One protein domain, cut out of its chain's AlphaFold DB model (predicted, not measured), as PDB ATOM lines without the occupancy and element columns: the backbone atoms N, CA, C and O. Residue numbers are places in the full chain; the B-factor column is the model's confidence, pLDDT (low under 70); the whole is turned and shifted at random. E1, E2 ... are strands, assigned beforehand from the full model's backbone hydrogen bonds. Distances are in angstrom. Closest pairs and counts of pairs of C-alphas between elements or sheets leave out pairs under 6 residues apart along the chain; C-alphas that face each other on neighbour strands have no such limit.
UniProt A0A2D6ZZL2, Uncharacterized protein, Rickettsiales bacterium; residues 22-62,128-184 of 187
ATOM      1  N   ALA A  22      42.878  17.852  91.581       44.50
ATOM      2  CA  ALA A  22      43.722  17.043  90.698       44.50
ATOM      3  C   ALA A  22      42.959  15.995  89.851       44.50
ATOM      4  O   ALA A  22      43.597  15.193  89.172       44.50
ATOM      5  N   ASN A  23      41.617  15.979  89.856       54.16
ATOM      6  CA  ASN A  23      40.775  14.973  89.171       54.16
ATOM      7  C   ASN A  23      41.049  13.510  89.570       54.16
ATOM      8  O   ASN A  23      40.684  12.572  88.850       54.16
ATOM      9  N   MET A  24      41.650  13.311  90.740       54.47
ATOM     10  CA  MET A  24      41.937  12.005  91.314       54.47
ATOM     11  C   MET A  24      40.983  11.747  92.482       54.47
ATOM     12  O   MET A  24      40.729  12.621  93.299       54.47
ATOM     13  N   LEU A  25      40.445  10.539  92.584       60.88
ATOM     14  CA  LEU A  25      39.704  10.060  93.740       60.88
ATOM     15  C   LEU A  25      40.576   9.036  94.457       60.88
ATOM     16  O   LEU A  25      40.917   7.988  93.906       60.88
ATOM     17  N   LEU A  26      40.950   9.379  95.685       60.81
ATOM     18  CA  LEU A  26      41.650   8.506  96.614       60.81
ATOM     19  C   LEU A  26      40.608   7.935  97.576       60.81
ATOM     20  O   LEU A  26      39.952   8.689  98.290       60.81
ATOM     21  N   GLN A  27      40.435   6.617  97.581       65.31
ATOM     22  CA  GLN A  27      39.563   5.925  98.528       65.31
ATOM     23  C   GLN A  27      40.400   4.936  99.334       65.31
ATOM     24  O   GLN A  27      40.985   4.007  98.774       65.31
ATOM     25  N   VAL A  28      40.435   5.146 100.648       64.88
ATOM     26  CA  VAL A  28      41.015   4.210 101.615       64.88
ATOM     27  C   VAL A  28      39.864   3.429 102.238       64.88
ATOM     28  O   VAL A  28      38.970   4.028 102.831       64.88
ATOM     29  N   ASP A  29      39.862   2.112 102.061       64.50
ATOM     30  CA  ASP A  29      38.844   1.209 102.603       64.50
ATOM     31  C   ASP A  29      39.548   0.015 103.256       64.50
ATOM     32  O   ASP A  29      40.041  -0.878 102.566       64.50
ATOM     33  N   GLY A  30      39.702   0.048 104.583       70.00
ATOM     34  CA  GLY A  30      40.501  -0.934 105.324       70.00
ATOM     35  C   GLY A  30      41.948  -1.013 104.816       70.00
ATOM     36  O   GLY A  30      42.658  -0.008 104.803       70.00
ATOM     37  N   SER A  31      42.365  -2.205 104.375       64.38
ATOM     38  CA  SER A  31      43.690  -2.482 103.791       64.38
ATOM     39  C   SER A  31      43.809  -2.124 102.300       64.38
ATOM     40  O   SER A  31      44.819  -2.444 101.672       64.38
ATOM     41  N   TYR A  32      42.795  -1.494 101.695       46.06
ATOM     42  CA  TYR A  32      42.801  -1.139 100.276       46.06
ATOM     43  C   TYR A  32      43.031   0.356 100.073       46.06
ATOM     44  O   TYR A  32      42.261   1.188 100.553       46.06
ATOM     45  N   LEU A  33      44.037   0.694  99.262       64.06
ATOM     46  CA  LEU A  33      44.191   2.030  98.690       64.06
ATOM     47  C   LEU A  33      43.753   1.990  97.224       64.06
ATOM     48  O   LEU A  33      44.385   1.333  96.395       64.06
ATOM     49  N   ARG A  34      42.666   2.695  96.905       59.66
ATOM     50  CA  ARG A  34      42.150   2.850  95.542       59.66
ATOM     51  C   ARG A  34      42.461   4.251  95.044       59.66
ATOM     52  O   ARG A  34      42.081   5.233  95.677       59.66
ATOM     53  N   VAL A  35      43.101   4.329  93.885       63.69
ATOM     54  CA  VAL A  35      43.377   5.589  93.193       63.69
ATOM     55  C   VAL A  35      42.673   5.546  91.841       63.69
ATOM     56  O   VAL A  35      42.922   4.639  91.045       63.69
ATOM     57  N   ILE A  36      41.770   6.494  91.599       58.88
ATOM     58  CA  ILE A  36      40.968   6.596  90.372       58.88
ATOM     59  C   ILE A  36      41.228   7.970  89.764       58.88
ATOM     60  O   ILE A  36      41.048   8.964  90.453       58.88
ATOM     61  N   ASN A  37      41.628   8.064  88.500       56.53
ATOM     62  CA  ASN A  37      41.806   9.355  87.828       56.53
ATOM     63  C   ASN A  37      40.836   9.473  86.646       56.53
ATOM     64  O   ASN A  37      40.669   8.519  85.889       56.53
ATOM     65  N   LYS A  38      40.199  10.639  86.492       51.75
ATOM     66  CA  LYS A  38      39.299  10.936  85.368       51.75
ATOM     67  C   LYS A  38      40.007  11.530  84.141       51.75
ATOM     68  O   LYS A  38      39.388  11.582  83.085       51.75
ATOM     69  N   ILE A  39      41.271  11.967  84.239       49.03
ATOM     70  CA  ILE A  39      41.998  12.603  83.124       49.03
ATOM     71  C   ILE A  39      43.412  12.016  82.958       49.03
ATOM     72  O   ILE A  39      44.224  12.000  83.879       49.03
ATOM     73  N   GLN A  40      43.695  11.533  81.743       49.12
ATOM     74  CA  GLN A  40      44.970  10.953  81.305       49.12
ATOM     75  C   GLN A  40      46.118  11.973  81.289       49.12
ATOM     76  O   GLN A  40      45.927  13.087  80.812       49.12
ATOM     77  N   THR A  41      47.330  11.558  81.693       46.94
ATOM     78  CA  THR A  41      48.622  11.909  81.045       46.94
ATOM     79  C   THR A  41      49.815  11.265  81.778       46.94
ATOM     80  O   THR A  41      50.298  11.803  82.767       46.94
ATOM     81  N   THR A  42      50.342  10.138  81.280       45.22
ATOM     82  CA  THR A  42      51.792   9.814  81.288       45.22
ATOM     83  C   THR A  42      52.075   8.570  80.440       45.22
ATOM     84  O   THR A  42      51.294   7.631  80.445       45.22
ATOM     85  N   SER A  43      53.184   8.560  79.695       45.28
ATOM     86  CA  SER A  43      53.504   7.534  78.686       45.28
ATOM     87  C   SER A  43      54.723   6.692  79.076       45.28
ATOM     88  O   SER A  43      55.687   6.619  78.319       45.28
ATOM     89  N   ALA A  44      54.713   6.066  80.254       48.47
ATOM     90  CA  ALA A  44      55.667   4.998  80.549       48.47
ATOM     91  C   ALA A  44      55.073   3.656  80.094       48.47
ATOM     92  O   ALA A  44      53.925   3.350  80.425       48.47
ATOM     93  N   ILE A  45      55.829   2.884  79.304       53.16
ATOM     94  CA  ILE A  45      55.459   1.517  78.920       53.16
ATOM     95  C   ILE A  45      56.272   0.558  79.786       53.16
ATOM     96  O   ILE A  45      57.462   0.373  79.541       53.16
ATOM     97  N   GLU A  46      55.634  -0.056  80.775       60.47
ATOM     98  CA  GLU A  46      56.228  -1.151  81.545       60.47
ATOM     99  C   GLU A  46      55.667  -2.494  81.056       60.47
ATOM    100  O   GLU A  46      54.533  -2.575  80.584       60.47
ATOM    101  N   THR A  47      56.471  -3.556  81.094       66.00
ATOM    102  CA  THR A  47      56.058  -4.897  80.641       66.00
ATOM    103  C   THR A  47      56.098  -5.860  81.816       66.00
ATOM    104  O   THR A  47      57.106  -5.940  82.510       66.00
ATOM    105  N   VAL A  48      55.003  -6.582  82.024       61.31
ATOM    106  CA  VAL A  48      54.807  -7.578  83.076       61.31
ATOM    107  C   VAL A  48      54.498  -8.911  82.413       61.31
ATOM    108  O   VAL A  48      53.617  -9.015  81.556       61.31
ATOM    109  N   VAL A  49      55.241  -9.937  82.811       61.75
ATOM    110  CA  VAL A  49      55.185 -11.281  82.232       61.75
ATOM    111  C   VAL A  49      54.920 -12.288  83.350       61.75
ATOM    112  O   VAL A  49      55.378 -12.094  84.478       61.75
ATOM    113  N   SER A  50      54.187 -13.369  83.064       48.78
ATOM    114  CA  SER A  50      54.081 -14.522  83.974       48.78
ATOM    115  C   SER A  50      55.481 -14.976  84.439       48.78
ATOM    116  O   SER A  50      56.369 -15.113  83.594       48.78
ATOM    117  N   PRO A  51      55.726 -15.204  85.747       55.53
ATOM    118  CA  PRO A  51      54.766 -15.433  86.836       55.53
ATOM    119  C   PRO A  51      54.389 -14.197  87.678       55.53
ATOM    120  O   PRO A  51      53.678 -14.340  88.667       55.53
ATOM    121  N   GLU A  52      54.842 -12.987  87.329       69.75
ATOM    122  CA  GLU A  52      54.467 -11.771  88.078       69.75
ATOM    123  C   GLU A  52      53.001 -11.373  87.853       69.75
ATOM    124  O   GLU A  52      52.392 -10.714  88.693       69.75
ATOM    125  N   LEU A  53      52.427 -11.786  86.723       76.75
ATOM    126  CA  LEU A  53      51.006 -11.660  86.426       76.75
ATOM    127  C   LEU A  53      50.247 -12.834  87.064       76.75
ATOM    128  O   LEU A  53      50.411 -13.977  86.639       76.75
ATOM    129  N   LEU A  54      49.433 -12.537  88.078       81.12
ATOM    130  CA  LEU A  54      48.636 -13.520  88.819       81.12
ATOM    131  C   LEU A  54      47.326 -13.857  88.106       81.12
ATOM    132  O   LEU A  54      46.902 -15.007  88.117       81.12
ATOM    133  N   ASP A  55      46.674 -12.850  87.527       84.06
ATOM    134  CA  ASP A  55      45.411 -13.008  86.805       84.06
ATOM    135  C   ASP A  55      45.244 -11.883  85.774       84.06
ATOM    136  O   ASP A  55      45.682 -10.748  86.001       84.06
ATOM    137  N   LEU A  56      44.595 -12.189  84.651       84.06
ATOM    138  CA  LEU A  56      44.259 -11.239  83.597       84.06
ATOM    139  C   LEU A  56      42.819 -11.474  83.145       84.06
ATOM    140  O   LEU A  56      42.511 -12.427  82.435       84.06
ATOM    141  N   GLN A  57      41.941 -10.550  83.519       85.75
ATOM    142  CA  GLN A  57      40.534 -10.574  83.146       85.75
ATOM    143  C   GLN A  57      40.265  -9.512  82.090       85.75
ATOM    144  O   GLN A  57      40.688  -8.364  82.224       85.75
ATOM    145  N   VAL A  58      39.529  -9.881  81.046       83.44
ATOM    146  CA  VAL A  58      39.158  -8.974  79.960       83.44
ATOM    147  C   VAL A  58      37.642  -8.935  79.864       83.44
ATOM    148  O   VAL A  58      37.007  -9.946  79.567       83.44
ATOM    149  N   ALA A  59      37.067  -7.763  80.110       82.81
ATOM    150  CA  ALA A  59      35.657  -7.507  79.882       82.81
ATOM    151  C   ALA A  59      35.468  -6.929  78.467       82.81
ATOM    152  O   ALA A  59      36.195  -6.000  78.087       82.81
ATOM    153  N   PRO A  60      34.512  -7.449  77.675       72.75
ATOM    154  CA  PRO A  60      34.173  -6.845  76.393       72.75
ATOM    155  C   PRO A  60      33.636  -5.429  76.616       72.75
ATOM    156  O   PRO A  60      33.009  -5.144  77.638       72.75
ATOM    157  N   SER A  61      33.887  -4.537  75.659       77.06
ATOM    158  CA  SER A  61      33.290  -3.206  75.685       77.06
ATOM    159  C   SER A  61      31.777  -3.288  75.517       77.06
ATOM    160  O   SER A  61      31.244  -4.199  74.873       77.06
ATOM    161  N   TYR A  62      31.075  -2.319  76.103       76.19
ATOM    162  CA  TYR A  62      29.647  -2.177  75.869       76.19
ATOM    163  C   TYR A  62      29.410  -1.858  74.384       76.19
ATOM    164  O   TYR A  62      30.107  -1.011  73.818       76.19
ATOM    165  N   ILE A 128      37.909  -3.424  78.490       85.56
ATOM    166  CA  ILE A 128      38.541  -3.117  79.773       85.56
ATOM    167  C   ILE A 128      39.279  -4.367  80.238       85.56
ATOM    168  O   ILE A 128      38.663  -5.407  80.470       85.56
ATOM    169  N   ALA A 129      40.594  -4.262  80.407       86.81
ATOM    170  CA  ALA A 129      41.378  -5.315  81.034       86.81
ATOM    171  C   ALA A 129      41.657  -4.962  82.493       86.81
ATOM    172  O   ALA A 129      41.954  -3.813  82.829       86.81
ATOM    173  N   THR A 130      41.584  -5.975  83.345       89.25
ATOM    174  CA  THR A 130      41.987  -5.933  84.745       89.25
ATOM    175  C   THR A 130      43.099  -6.948  84.941       89.25
ATOM    176  O   THR A 130      42.890  -8.141  84.743       89.25
ATOM    177  N   ALA A 131      44.283  -6.475  85.314       88.44
ATOM    178  CA  ALA A 131      45.438  -7.318  85.579       88.44
ATOM    179  C   ALA A 131      45.760  -7.292  87.072       88.44
ATOM    180  O   ALA A 131      45.881  -6.219  87.673       88.44
ATOM    181  N   ARG A 132      45.904  -8.473  87.673       88.81
ATOM    182  CA  ARG A 132      46.383  -8.650  89.043       88.81
ATOM    183  C   ARG A 132      47.850  -9.053  88.994       88.81
ATOM    184  O   ARG A 132      48.202 -10.043  88.362       88.81
ATOM    185  N   ILE A 133      48.697  -8.281  89.658       87.69
ATOM    186  CA  ILE A 133      50.154  -8.399  89.610       87.69
ATOM    187  C   ILE A 133      50.661  -8.665  91.027       87.69
ATOM    188  O   ILE A 133      50.168  -8.071  91.988       87.69
ATOM    189  N   PHE A 134      51.624  -9.570  91.154       83.81
ATOM    190  CA  PHE A 134      52.276  -9.889  92.416       83.81
ATOM    191  C   PHE A 134      53.193  -8.747  92.876       83.81
ATOM    192  O   PHE A 134      53.935  -8.157  92.084       83.81
ATOM    193  N   GLY A 135      53.171  -8.458  94.172       81.94
ATOM    194  CA  GLY A 135      53.888  -7.363  94.814       81.94
ATOM    195  C   GLY A 135      53.122  -6.037  94.804       81.94
ATOM    196  O   GLY A 135      52.300  -5.752  93.927       81.94
ATOM    197  N   VAL A 136      53.441  -5.175  95.773       77.50
ATOM    198  CA  VAL A 136      53.001  -3.771  95.800       77.50
ATOM    199  C   VAL A 136      53.924  -2.951  94.891       77.50
ATOM    200  O   VAL A 136      55.035  -2.584  95.273       77.50
ATOM    201  N   LYS A 137      53.481  -2.686  93.659       77.94
ATOM    202  CA  LYS A 137      54.263  -1.995  92.621       77.94
ATOM    203  C   LYS A 137      54.061  -0.481  92.724       77.94
ATOM    204  O   LYS A 137      53.179   0.089  92.089       77.94
ATOM    205  N   THR A 138      54.873   0.183  93.541       70.44
ATOM    206  CA  THR A 138      54.772   1.635  93.806       70.44
ATOM    207  C   THR A 138      55.178   2.523  92.627       70.44
ATOM    208  O   THR A 138      54.942   3.729  92.654       70.44
ATOM    209  N   ASN A 139      55.784   1.944  91.590       71.38
ATOM    210  CA  ASN A 139      56.213   2.628  90.373       71.38
ATOM    211  C   ASN A 139      55.091   2.796  89.332       71.38
ATOM    212  O   ASN A 139      55.263   3.536  88.364       71.38
ATOM    213  N   TYR A 140      53.937   2.148  89.512       74.44
ATOM    214  CA  TYR A 140      52.804   2.328  88.610       74.44
ATOM    215  C   TYR A 140      52.079   3.645  88.882       74.44
ATOM    216  O   TYR A 140      51.577   3.898  89.977       74.44
ATOM    217  N   SER A 141      51.964   4.468  87.842       70.62
ATOM    218  CA  SER A 141      51.170   5.693  87.848       70.62
ATOM    219  C   SER A 141      49.984   5.595  86.893       70.62
ATOM    220  O   SER A 141      49.992   4.847  85.914       70.62
ATOM    221  N   MET A 142      48.942   6.377  87.186       71.19
ATOM    222  CA  MET A 142      47.808   6.574  86.280       71.19
ATOM    223  C   MET A 142      48.307   7.042  84.910       71.19
ATOM    224  O   MET A 142      49.188   7.890  84.834       71.19
ATOM    225  N   GLY A 143      47.729   6.518  83.834       66.56
ATOM    226  CA  GLY A 143      48.138   6.812  82.462       66.56
ATOM    227  C   GLY A 143      49.223   5.882  81.920       66.56
ATOM    228  O   GLY A 143      49.263   5.688  80.704       66.56
ATOM    229  N   ASN A 144      50.027   5.241  82.781       76.38
ATOM    230  CA  ASN A 144      51.036   4.289  82.321       76.38
ATOM    231  C   ASN A 144      50.391   3.168  81.515       76.38
ATOM    232  O   ASN A 144      49.268   2.731  81.781       76.38
ATOM    233  N   ARG A 145      51.133   2.680  80.529       79.81
ATOM    234  CA  ARG A 145      50.729   1.536  79.726       79.81
ATOM    235  C   ARG A 145      51.493   0.330  80.232       79.81
ATOM    236  O   ARG A 145      52.718   0.313  80.198       79.81
ATOM    237  N   VAL A 146      50.775  -0.681  80.687       82.06
ATOM    238  CA  VAL A 146      51.376  -1.927  81.149       82.06
ATOM    239  C   VAL A 146      51.041  -3.023  80.160       82.06
ATOM    240  O   VAL A 146      49.874  -3.332  79.923       82.06
ATOM    241  N   LYS A 147      52.070  -3.609  79.553       85.69
ATOM    242  CA  LYS A 147      51.917  -4.815  78.740       85.69
ATOM    243  C   LYS A 147      51.870  -6.014  79.671       85.69
ATOM    244  O   LYS A 147      52.872  -6.316  80.300       85.69
ATOM    245  N   CYS A 148      50.727  -6.674  79.754       85.56
ATOM    246  CA  CYS A 148      50.531  -7.901  80.509       85.56
ATOM    247  C   CYS A 148      50.568  -9.074  79.530       85.56
ATOM    248  O   CYS A 148      49.762  -9.114  78.596       85.56
ATOM    249  N   PHE A 149      51.503 -10.001  79.723       84.94
ATOM    250  CA  PHE A 149      51.574 -11.229  78.936       84.94
ATOM    251  C   PHE A 149      51.190 -12.434  79.791       84.94
ATOM    252  O   PHE A 149      51.898 -12.765  80.746       84.94
ATOM    253  N   ASP A 150      50.080 -13.073  79.427       81.88
ATOM    254  CA  ASP A 150      49.621 -14.330  80.003       81.88
ATOM    255  C   ASP A 150      50.080 -15.496  79.118       81.88
ATOM    256  O   ASP A 150      49.550 -15.733  78.026       81.88
ATOM    257  N   GLN A 151      51.086 -16.223  79.608       77.06
ATOM    258  CA  GLN A 151      51.672 -17.373  78.921       77.06
ATOM    259  C   GLN A 151      50.721 -18.571  78.834       77.06
ATOM    260  O   GLN A 151      50.818 -19.347  77.888       77.06
ATOM    261  N   ASN A 152      49.799 -18.730  79.787       76.62
ATOM    262  CA  ASN A 152      48.902 -19.886  79.809       76.62
ATOM    263  C   ASN A 152      47.835 -19.776  78.717       76.62
ATOM    264  O   ASN A 152      47.479 -20.771  78.087       76.62
ATOM    265  N   ASN A 153      47.358 -18.555  78.471       76.44
ATOM    266  CA  ASN A 153      46.306 -18.269  77.499       76.44
ATOM    267  C   ASN A 153      46.831 -17.697  76.169       76.44
ATOM    268  O   ASN A 153      46.029 -17.373  75.293       76.44
ATOM    269  N   ASN A 154      48.156 -17.569  76.000       81.19
ATOM    270  CA  ASN A 154      48.802 -16.927  74.844       81.19
ATOM    271  C   ASN A 154      48.213 -15.541  74.511       81.19
ATOM    272  O   ASN A 154      48.053 -15.162  73.344       81.19
ATOM    273  N   LEU A 155      47.873 -14.782  75.553       83.38
ATOM    274  CA  LEU A 155      47.205 -13.493  75.444       83.38
ATOM    275  C   LEU A 155      48.155 -12.378  75.868       83.38
ATOM    276  O   LEU A 155      48.716 -12.394  76.963       83.38
ATOM    277  N   GLN A 156      48.293 -11.369  75.014       86.12
ATOM    278  CA  GLN A 156      48.973 -10.128  75.344       86.12
ATOM    279  C   GLN A 156      47.945  -9.001  75.424       86.12
ATOM    280  O   GLN A 156      47.272  -8.686  74.444       86.12
ATOM    281  N   ALA A 157      47.849  -8.354  76.581       85.06
ATOM    282  CA  ALA A 157      47.008  -7.183  76.780       85.06
ATOM    283  C   ALA A 157      47.881  -5.969  77.102       85.06
ATOM    284  O   ALA A 157      48.647  -5.976  78.061       85.06
ATOM    285  N   THR A 158      47.767  -4.896  76.322       86.75
ATOM    286  CA  THR A 158      48.345  -3.598  76.697       86.75
ATOM    287  C   THR A 158      47.282  -2.793  77.421       86.75
ATOM    288  O   THR A 158      46.355  -2.310  76.775       86.75
ATOM    289  N   VAL A 159      47.413  -2.648  78.738       85.94
ATOM    290  CA  VAL A 159      46.454  -1.961  79.610       85.94
ATOM    291  C   VAL A 159      46.917  -0.533  79.854       85.94
ATOM    292  O   VAL A 159      48.022  -0.317  80.344       85.94
ATOM    293  N   THR A 160      46.082   0.453  79.542       84.94
ATOM    294  CA  THR A 160      46.307   1.835  79.978       84.94
ATOM    295  C   THR A 160      45.703   2.001  81.368       84.94
ATOM    296  O   THR A 160      44.493   1.860  81.536       84.94
ATOM    297  N   ILE A 161      46.530   2.279  82.375       79.50
ATOM    298  CA  ILE A 161      46.095   2.347  83.770       79.50
ATOM    299  C   ILE A 161      45.164   3.547  83.980       79.50
ATOM    300  O   ILE A 161      45.588   4.699  83.910       79.50
ATOM    301  N   THR A 162      43.908   3.274  84.326       79.69
ATOM    302  CA  THR A 162      42.926   4.284  84.783       79.69
ATOM    303  C   THR A 162      42.584   4.144  86.264       79.69
ATOM    304  O   THR A 162      42.124   5.091  86.903       79.69
ATOM    305  N   LYS A 163      42.844   2.958  86.823       79.81
ATOM    306  CA  LYS A 163      42.653   2.639  88.232       79.81
ATOM    307  C   LYS A 163      43.729   1.666  88.699       79.81
ATOM    308  O   LYS A 163      44.010   0.678  88.018       79.81
ATOM    309  N   ILE A 164      44.277   1.939  89.881       80.50
ATOM    310  CA  ILE A 164      45.213   1.082  90.613       80.50
ATOM    311  C   ILE A 164      44.598   0.811  91.980       80.50
ATOM    312  O   ILE A 164      44.087   1.718  92.644       80.50
ATOM    313  N   VAL A 165      44.649  -0.449  92.386       83.00
ATOM    314  CA  VAL A 165      44.282  -0.906  93.720       83.00
ATOM    315  C   VAL A 165      45.482  -1.622  94.313       83.00
ATOM    316  O   VAL A 165      45.939  -2.620  93.760       83.00
ATOM    317  N   TYR A 166      45.968  -1.125  95.443       80.00
ATOM    318  CA  TYR A 166      46.983  -1.812  96.234       80.00
ATOM    319  C   TYR A 166      46.291  -2.665  97.297       80.00
ATOM    320  O   TYR A 166      45.443  -2.161  98.039       80.00
ATOM    321  N   GLN A 167      46.622  -3.953  97.332       81.00
ATOM    322  CA  GLN A 167      46.136  -4.926  98.305       81.00
ATOM    323  C   GLN A 167      47.320  -5.330  99.187       81.00
ATOM    324  O   GLN A 167      48.156  -6.123  98.762       81.00
ATOM    325  N   PHE A 168      47.427  -4.752 100.386       76.31
ATOM    326  CA  PHE A 168      48.576  -5.016 101.261       76.31
ATOM    327  C   PHE A 168      48.535  -6.413 101.895       76.31
ATOM    328  O   PHE A 168      49.588  -7.010 102.070       76.31
ATOM    329  N   ASP A 169      47.342  -6.953 102.166       77.94
ATOM    330  CA  ASP A 169      47.182  -8.271 102.803       77.94
ATOM    331  C   ASP A 169      47.634  -9.428 101.893       77.94
ATOM    332  O   ASP A 169      48.274 -10.371 102.350       77.94
ATOM    333  N   ASP A 170      47.343  -9.320 100.595       77.19
ATOM    334  CA  ASP A 170      47.717 -10.306  99.571       77.19
ATOM    335  C   ASP A 170      49.031  -9.938  98.852       77.19
ATOM    336  O   ASP A 170      49.391 -10.576  97.863       77.19
ATOM    337  N   GLU A 171      49.702  -8.867  99.296       82.69
ATOM    338  CA  GLU A 171      50.874  -8.267  98.647       82.69
ATOM    339  C   GLU A 171      50.710  -8.150  97.122       82.69
ATOM    340  O   GLU A 171      51.578  -8.556  96.354       82.69
ATOM    341  N   ALA A 172      49.582  -7.611  96.655       82.88
ATOM    342  CA  ALA A 172      49.238  -7.572  95.236       82.88
ATOM    343  C   ALA A 172      48.834  -6.170  94.768       82.88
ATOM    344  O   ALA A 172      48.292  -5.354  95.515       82.88
ATOM    345  N   THR A 173      49.050  -5.906  93.481       85.62
ATOM    346  CA  THR A 173      48.611  -4.683  92.806       85.62
ATOM    347  C   THR A 173      47.651  -5.043  91.683       85.62
ATOM    348  O   THR A 173      47.993  -5.806  90.784       85.62
ATOM    349  N   THR A 174      46.445  -4.487  91.702       87.31
ATOM    350  CA  THR A 174      45.475  -4.638  90.614       87.31
ATOM    351  C   THR A 174      45.419  -3.361  89.796       87.31
ATOM    352  O   THR A 174      45.148  -2.287  90.332       87.31
ATOM    353  N   ILE A 175      45.629  -3.478  88.491       88.00
ATOM    354  CA  ILE A 175      45.506  -2.375  87.541       88.00
ATOM    355  C   ILE A 175      44.328  -2.626  86.608       88.00
ATOM    356  O   ILE A 175      44.045  -3.767  86.247       88.00
ATOM    357  N   SER A 176      43.625  -1.565  86.216       87.06
ATOM    358  CA  SER A 176      42.510  -1.676  85.272       87.06
ATOM    359  C   SER A 176      42.390  -0.462  84.358       87.06
ATOM    360  O   SER A 176      42.718   0.670  84.741       87.06
ATOM    361  N   GLY A 177      41.911  -0.708  83.142       85.56
ATOM    362  CA  GLY A 177      41.564   0.335  82.185       85.56
ATOM    363  C   GLY A 177      41.425  -0.166  80.748       85.56
ATOM    364  O   GLY A 177      41.461  -1.378  80.508       85.56
ATOM    365  N   PRO A 178      41.251   0.765  79.791       82.69
ATOM    366  CA  PRO A 178      41.141   0.455  78.372       82.69
ATOM    367  C   PRO A 178      42.357  -0.329  77.888       82.69
ATOM    368  O   PRO A 178      43.502   0.002  78.223       82.69
ATOM    369  N   SER A 179      42.108  -1.363  77.093       83.00
ATOM    370  CA  SER A 179      43.136  -2.310  76.687       83.00
ATOM    371  C   SER A 179      43.114  -2.622  75.198       83.00
ATOM    372  O   SER A 179      42.073  -2.619  74.549       83.00
ATOM    373  N   SER A 180      44.300  -2.899  74.660       83.56
ATOM    374  CA  SER A 180      44.474  -3.486  73.330       83.56
ATOM    375  C   SER A 180      44.907  -4.933  73.496       83.56
ATOM    376  O   SER A 180      45.875  -5.197  74.211       83.56
ATOM    377  N   LEU A 181      44.215  -5.847  72.821       82.00
ATOM    378  CA  LEU A 181      44.446  -7.286  72.910       82.00
ATOM    379  C   LEU A 181      45.161  -7.777  71.654       82.00
ATOM    380  O   LEU A 181      44.768  -7.445  70.538       82.00
ATOM    381  N   GLU A 182      46.189  -8.590  71.845       81.44
ATOM    382  CA  GLU A 182      46.915  -9.270  70.784       81.44
ATOM    383  C   GLU A 182      47.045 -10.748  71.161       81.44
ATOM    384  O   GLU A 182      47.528 -11.094  72.241       81.44
ATOM    385  N   PHE A 183      46.573 -11.630  70.280       75.06
ATOM    386  CA  PHE A 183      46.735 -13.071  70.448       75.06
ATOM    387  C   PHE A 183      48.065 -13.482  69.834       75.06
ATOM    388  O   PHE A 183      48.263 -13.341  68.624       75.06
ATOM    389  N   ILE A 184      48.965 -14.015  70.654       72.06
ATOM    390  CA  ILE A 184      50.240 -14.518  70.156       72.06
ATOM    391  C   ILE A 184      49.981 -15.915  69.603       72.06
ATOM    392  O   ILE A 184      49.753 -16.869  70.342       72.06
TER     393      ILE A 184
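What this domain is: This is residues 22 to 62 and 128 to 184 of the 187 residues of an uncharacterized protein of Rickettsiales bacterium (UniProt A0A2D6ZZL2). One twisted, branched sheet is built on the long strand E9, which bends sharply, with the hairpin E1 and E2 and strand E8 making a wing at one end. E5, with E4 next to it, pairs with E9 on one side before the bend, and E7, with E6 and E3 next to it, pairs with E9 on the other side past the bend, like a loose V whose two sides come near each other at E4 and E6. The printed part has 98 residues with nine named strands, E1 to E9 in order along the chain, and no named helix; it is all strand, and its pairs are antiparallel but for E3 and E6. It is compact, with a radius of gyration of the C-alphas of 12.9 A and spans of 37 by 29 by 27 A.

Where its parts are: Find C-alpha 24 at (41.937, 12.005, 91.314), where E1 begins; it runs over residues 24 to 29, 15.9 A. Next come E2, residues 32 to 37, E3, residues 45 to 49, and E4, residues 53 to 59, 17.2 A. Past the cut, look for C-alpha 128 at (38.541, -3.117, 79.773), where E5 starts its 19.9 A to residue 134. E6 holds residues 145 to 150, E7 155 to 160 and E8 163 to 167. E9, residues 172 to 183, ends at C-alpha 183, (46.735, -13.071, 70.448), 25.5 A from its first.

How they stand to each other: Start at the edge strand E1, antiparallel to E2 in a hairpin, where N 27 and O 34 are 2.9 A apart. On the other side of E2 lies E8, antiparallel, with N 35 to O 164 at 3.1 A. E8 and E9 form a hairpin, with N 165 to O 174 at 2.8 A. E9 bends by 93 degrees at residue 178, and its pairing is staggered: look for E8 beside residues 172 to 176 and for E7 beside residues 177 to 183, both on one side of it. E5 lies on the other side of E9, antiparallel, with N 131 to O 175 at 2.9 A; E9 lies on one side of E5 and the edge strand E4 on the other side, antiparallel to E5, with N 57 to O 130 at 2.9 A. N 158 of E7 is 2.9 A from O 180 of E9. E6 and E7 form a hairpin, with N 148 to O 157 at 2.8 A, and the edge strand E3 is parallel to E6, with N 48 to O 147 at 2.8 A. The closest C-alphas of E4 and E6, those of Leu 53 and Cys 148, are 7.0 A apart. E1 and E9 are apart.

The domain as a whole: The C-alphas of Gly 30 and Ile 184, the two farthest apart, are 38.9 A from each other. Residues 63 to 127 are not printed, and C-alphas 62 and 128 are 9.8 A apart across the cut. Of the links printed whole, none is long. The mean pLDDT of the printed part is 73.4; you will find values under 70 at residues 22 to 29, 31 to 52 and 143.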